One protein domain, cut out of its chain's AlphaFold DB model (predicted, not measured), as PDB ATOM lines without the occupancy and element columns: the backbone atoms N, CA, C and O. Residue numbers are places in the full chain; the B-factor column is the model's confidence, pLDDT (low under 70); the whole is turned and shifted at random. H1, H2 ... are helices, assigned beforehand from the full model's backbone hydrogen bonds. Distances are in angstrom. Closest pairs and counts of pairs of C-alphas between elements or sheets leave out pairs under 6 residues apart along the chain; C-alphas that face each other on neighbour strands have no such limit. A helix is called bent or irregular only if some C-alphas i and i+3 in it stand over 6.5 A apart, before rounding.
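What this domain is: This is residues 2 to 42 of the 120 residues of an uncharacterized protein of Nonomuraea sp. KC333 (UniProt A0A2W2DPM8). Two helices of equal residue count, H2 and H3, form a wide open V, joined at its point by a tight link, and the short first helix, H1, packs on H2 alone, off to one side of the V. The arm made by H3 touches no other helix, and most of it, residues 28 to 30 and 32 to 40, sticks out from the pair H1 and H2. The printed part has 41 residues with three named helices, in the order H1, H2, H3, and no named strand; the class is all helix. It is loose, with a radius of gyration of the C-alphas of 12.1 A, and elongated, with spans of 35 by 20 by 14 A.

How they stand to each other: H2, residues 13 to 25, touches H1, residues 2 to 8, with 4 pairs of C-alphas within 8 A. The closest C-alphas of the two are those of Leu 2 and Gln 20, 7.1 A apart. Their lines stand at a steep tilt of 52 degrees, and they run opposite ways; their centres are 10.6 A apart. H3, residues 28 to 40, is apart from H2, though only 2 residues link them, and it is apart from H1 as well. In H1 each O i to N i+4 pair is within hydrogen-bond range; in H2 and in H3 it is 7 of 9.

Where its parts are: H2, Ala 13 to Thr 25, measures 19.9 A from first to last C-alpha, beginning with C-alpha 13 at (197.214, 133.044, 101.693). It is irregular: C-alphas 14 and 17 are 7.4 A apart. H1, Leu 2 to Ala 8, measures 9.9 A, and its C-alpha 2 stands at (193.693, 138.979, 113.528). H3, Arg 28 to Gly 40, measures 19.5 A and ends with C-alpha 40 at (200.208, 127.204, 133.800). H3 is irregular, but only just: C-alphas 36 and 39 are 6.8 A apart.

The domain as a whole: The two C-alphas farthest apart are those of Glu 14, in H2, and Arg 42, the last printed residue, at 35.8 A. From the first to the last printed C-alpha, Leu 2 to Arg 42, it is 28.7 A. Residues 25 to 30, of which 28 to 30 belong to H3, stand free, and so do residues 32 to 42, of which 32 to 40 belong to H3. The links H1 to H2, 4 residues, and H2 to H3, 2 residues, are tight; no link is long. The printed part has no cut. The mean pLDDT of the printed part is 89.5, and no printed residue is under 70; among the helices H1 has a mean of 83, H2 of 90 and H3 of 92.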
ATOM      1  N   LEU A   2     193.893 140.165 114.376       81.88
ATOM      2  CA  LEU A   2     193.693 138.979 113.528       81.88
ATOM      3  C   LEU A   2     194.753 138.773 112.426       81.88
ATOM      4  O   LEU A   2     195.357 137.713 112.347       81.88
ATOM      5  N   ARG A   3     195.068 139.818 111.648       79.50
ATOM      6  CA  ARG A   3     196.156 139.775 110.649       79.50
ATOM      7  C   ARG A   3     197.550 139.565 111.251       79.50
ATOM      8  O   ARG A   3     198.418 139.034 110.577       79.50
ATOM      9  N   ALA A   4     197.778 140.017 112.485       80.81
ATOM     10  CA  ALA A   4     199.058 139.815 113.163       80.81
ATOM     11  C   ALA A   4     199.194 138.359 113.631       80.81
ATOM     12  O   ALA A   4     200.243 137.762 113.433       80.81
ATOM     13  N   ASN A   5     198.112 137.767 114.146       84.00
ATOM     14  CA  ASN A   5     198.082 136.361 114.536       84.00
ATOM     15  C   ASN A   5     198.217 135.433 113.321       84.00
ATOM     16  O   ASN A   5     199.002 134.498 113.373       84.00
ATOM     17  N   ALA A   6     197.533 135.725 112.208       86.06
ATOM     18  CA  ALA A   6     197.682 134.958 110.968       86.06
ATOM     19  C   ALA A   6     199.141 134.931 110.478       86.06
ATOM     20  O   ALA A   6     199.644 133.891 110.079       86.06
ATOM     21  N   ARG A   7     199.843 136.071 110.570       85.31
ATOM     22  CA  ARG A   7     201.275 136.154 110.248       85.31
ATOM     23  C   ARG A   7     202.140 135.372 111.229       85.31
ATOM     24  O   ARG A   7     203.052 134.693 110.793       85.31
ATOM     25  N   ALA A   8     201.863 135.462 112.529       83.81
ATOM     26  CA  ALA A   8     202.611 134.719 113.545       83.81
ATOM     27  C   ALA A   8     202.460 133.194 113.397       83.81
ATOM     28  O   ALA A   8     203.356 132.449 113.769       83.81
ATOM     29  N   LEU A   9     201.330 132.747 112.848       86.69
ATOM     30  CA  LEU A   9     201.030 131.344 112.565       86.69
ATOM     31  C   LEU A   9     201.413 130.917 111.140       86.69
ATOM     32  O   LEU A   9     201.088 129.798 110.762       86.69
ATOM     33  N   ASN A  10     202.032 131.803 110.346       89.50
ATOM     34  CA  ASN A  10     202.344 131.573 108.931       89.50
ATOM     35  C   ASN A  10     201.156 131.004 108.131       89.50
ATOM     36  O   ASN A  10     201.330 130.126 107.290       89.50
ATOM     37  N   VAL A  11     199.941 131.502 108.389       88.81
ATOM     38  CA  VAL A  11     198.731 131.028 107.701       88.81
ATOM     39  C   VAL A  11     198.880 131.268 106.190       88.81
ATOM     40  O   VAL A  11     199.092 132.427 105.803       88.81
ATOM     41  N   PRO A  12     198.752 130.223 105.348       87.00
ATOM     42  CA  PRO A  12     198.810 130.354 103.895       87.00
ATOM     43  C   PRO A  12     197.774 131.347 103.364       87.00
ATOM     44  O   PRO A  12     196.716 131.552 103.963       87.00
ATOM     45  N   ALA A  13     198.074 131.994 102.237       89.00
ATOM     46  CA  ALA A  13     197.214 133.044 101.693       89.00
ATOM     47  C   ALA A  13     195.822 132.506 101.323       89.00
ATOM     48  O   ALA A  13     194.821 133.188 101.540       89.00
ATOM     49  N   GLU A  14     195.782 131.278 100.813       90.06
ATOM     50  CA  GLU A  14     194.588 130.510 100.477       90.06
ATOM     51  C   GLU A  14     193.692 130.204 101.689       90.06
ATOM     52  O   GLU A  14     192.476 130.121 101.536       90.06
ATOM     53  N   ASP A  15     194.260 130.135 102.898       90.31
ATOM     54  CA  ASP A  15     193.544 129.786 104.130       90.31
ATOM     55  C   ASP A  15     193.142 131.011 104.968       90.31
ATOM     56  O   ASP A  15     192.463 130.889 105.994       90.31
ATOM     57  N   LEU A  16     193.533 132.222 104.550       90.69
ATOM     58  CA  LEU A  16     193.304 133.446 105.325       90.69
ATOM     59  C   LEU A  16     191.824 133.739 105.575       90.69
ATOM     60  O   LEU A  16     191.494 134.267 106.639       90.69
ATOM     61  N   ASP A  17     190.947 133.440 104.621       92.44
ATOM     62  CA  ASP A  17     189.512 133.684 104.773       92.44
ATOM     63  C   ASP A  17     188.907 132.722 105.802       92.44
ATOM     64  O   ASP A  17     188.262 133.164 106.757       92.44
ATOM     65  N   GLY A  18     189.233 131.427 105.707       90.94
ATOM     66  CA  GLY A  18     188.818 130.421 106.687       90.94
ATOM     67  C   GLY A  18     189.340 130.722 108.095       90.94
ATOM     68  O   GLY A  18     188.593 130.647 109.073       90.94
ATOM     69  N   TYR A  19     190.597 131.161 108.205       90.19
ATOM     70  CA  TYR A  19     191.174 131.619 109.469       90.19
ATOM     71  C   TYR A  19     190.406 132.812 110.056       90.19
ATOM     72  O   TYR A  19     190.141 132.862 111.263       90.19
ATOM     73  N   GLN A  20     190.027 133.784 109.220       91.19
ATOM     74  CA  GLN A  20     189.278 134.952 109.677       91.19
ATOM     75  C   GLN A  20     187.879 134.586 110.164       91.19
ATOM     76  O   GLN A  20     187.439 135.110 111.193       91.19
ATOM     77  N   ASP A  21     187.197 133.692 109.458       93.00
ATOM     78  CA  ASP A  21     185.860 133.250 109.827       93.00
ATOM     79  C   ASP A  21     185.873 132.443 111.128       93.00
ATOM     80  O   ASP A  21     185.089 132.735 112.036       93.00
ATOM     81  N   ALA A  22     186.834 131.532 111.302       88.81
ATOM     82  CA  ALA A  22     187.029 130.805 112.559       88.81
ATOM     83  C   ALA A  22     187.330 131.746 113.741       88.81
ATOM     84  O   ALA A  22     186.810 131.595 114.850       88.81
ATOM     85  N   ALA A  23     188.144 132.777 113.519       88.25
ATOM     86  CA  ALA A  23     188.444 133.732 114.574       88.25
ATOM     87  C   ALA A  23     187.244 134.617 114.948       88.25
ATOM     88  O   ALA A  23     187.128 135.030 116.102       88.25
ATOM     89  N   ARG A  24     186.338 134.909 114.004       89.12
ATOM     90  CA  ARG A  24     185.108 135.678 114.268       89.12
ATOM     91  C   ARG A  24     184.093 134.898 115.099       89.12
ATOM     92  O   ARG A  24     183.346 135.517 115.853       89.12
ATOM     93  N   THR A  25     184.070 133.570 114.992       91.12
ATOM     94  CA  THR A  25     183.191 132.703 115.800       91.12
ATOM     95  C   THR A  25     183.776 132.379 117.178       91.12
ATOM     96  O   THR A  25     183.066 131.895 118.061       91.12
ATOM     97  N   THR A  26     185.051 132.699 117.407       88.12
ATOM     98  CA  THR A  26     185.727 132.476 118.688       88.12
ATOM     99  C   THR A  26     185.265 133.485 119.743       88.12
ATOM    100  O   THR A  26     185.415 134.701 119.599       88.12
ATOM    101  N   ASN A  27     184.756 132.990 120.875       93.06
ATOM    102  CA  ASN A  27     184.390 133.844 122.002       93.06
ATOM    103  C   ASN A  27     185.641 134.489 122.632       93.06
ATOM    104  O   ASN A  27     186.540 133.804 123.118       93.06
ATOM    105  N   ARG A  28     185.676 135.826 122.692       89.81
ATOM    106  CA  ARG A  28     186.824 136.594 123.205       89.81
ATOM    107  C   ARG A  28     187.158 136.316 124.674       89.81
ATOM    108  O   ARG A  28     188.330 136.353 125.042       89.81
ATOM    109  N   GLN A  29     186.154 136.095 125.523       94.56
ATOM    110  CA  GLN A  29     186.372 135.776 126.936       94.56
ATOM    111  C   GLN A  29     186.960 134.372 127.085       94.56
ATOM    112  O   GLN A  29     187.910 134.200 127.846       94.56
ATOM    113  N   ALA A  30     186.448 133.403 126.322       92.12
ATOM    114  CA  ALA A  30     187.005 132.054 126.287       92.12
ATOM    115  C   ALA A  30     188.455 132.068 125.786       92.12
ATOM    116  O   ALA A  30     189.328 131.513 126.443       92.12
ATOM    117  N   PHE A  31     188.728 132.786 124.690       91.19
ATOM    118  CA  PHE A  31     190.079 132.942 124.153       91.19
ATOM    119  C   PHE A  31     191.050 133.474 125.210       91.19
ATOM    120  O   PHE A  31     192.094 132.873 125.436       91.19
ATOM    121  N   ARG A  32     190.695 134.561 125.907       91.69
ATOM    122  CA  ARG A  32     191.530 135.119 126.985       91.69
ATOM    123  C   ARG A  32     191.781 134.107 128.096       91.69
ATOM    124  O   ARG A  32     192.931 133.865 128.424       91.69
ATOM    125  N   LYS A  33     190.721 133.474 128.601       94.75
ATOM    126  CA  LYS A  33     190.831 132.501 129.691       94.75
ATOM    127  C   LYS A  33     191.770 131.343 129.336       94.75
ATOM    128  O   LYS A  33     192.609 130.986 130.148       94.75
ATOM    129  N   VAL A  34     191.660 130.799 128.122       92.62
ATOM    130  CA  VAL A  34     192.541 129.714 127.653       92.62
ATOM    131  C   VAL A  34     193.991 130.187 127.522       92.62
ATOM    132  O   VAL A  34     194.901 129.467 127.917       92.62
ATOM    133  N   ASN A  35     194.219 131.402 127.010       90.69
ATOM    134  CA  ASN A  35     195.573 131.957 126.895       90.69
ATOM    135  C   ASN A  35     196.206 132.255 128.264       90.69
ATOM    136  O   ASN A  35     197.417 132.121 128.401       90.69
ATOM    137  N   ASP A  36     195.409 132.621 129.270       94.06
ATOM    138  CA  ASP A  36     195.887 132.821 130.642       94.06
ATOM    139  C   ASP A  36     196.188 131.480 131.345       94.06
ATOM    140  O   ASP A  36     197.070 131.405 132.200       94.06
ATOM    141  N   GLU A  37     195.474 130.408 130.983       93.44
ATOM    142  CA  GLU A  37     195.626 129.070 131.568       93.44
ATOM    143  C   GLU A  37     196.799 128.279 130.964       93.44
ATOM    144  O   GLU A  37     197.530 127.609 131.695       93.44
ATOM    145  N   ALA A  38     197.016 128.375 129.648       90.31
ATOM    146  CA  ALA A  38     197.998 127.561 128.925       90.31
ATOM    147  C   ALA A  38     199.436 127.612 129.501       90.31
ATOM    148  O   ALA A  38     200.037 126.547 129.663       90.31
ATOM    149  N   PRO A  39     199.999 128.775 129.903       88.38
ATOM    150  CA  PRO A  39     201.339 128.843 130.503       88.38
ATOM    151  C   PRO A  39     201.444 128.143 131.872       88.38
ATOM    152  O   PRO A  39     202.539 127.832 132.355       88.38
ATOM    153  N   GLY A  40     200.303 127.908 132.525       90.19
ATOM    154  CA  GLY A  40     200.208 127.204 133.800       90.19
ATOM    155  C   GLY A  40     200.359 125.688 133.682       90.19
ATOM    156  O   GLY A  40     200.491 125.025 134.711       90.19
ATOM    157  N   PHE A  41     200.371 125.128 132.467       90.75
ATOM    158  CA  PHE A  41     200.474 123.686 132.266       90.75
ATOM    159  C   PHE A  41     201.741 123.107 132.909       90.75
ATOM    160  O   PHE A  41     202.832 123.680 132.849       90.75
ATOM    161  N   ARG A  42     201.591 121.939 133.532       93.38
ATOM    162  CA  ARG A  42     202.685 121.127 134.063       93.38
ATOM    163  C   ARG A  42     202.451 119.687 133.648       93.38
ATOM    164  O   ARG A  42     201.310 119.225 133.635       93.38
TER     165      ARG A  42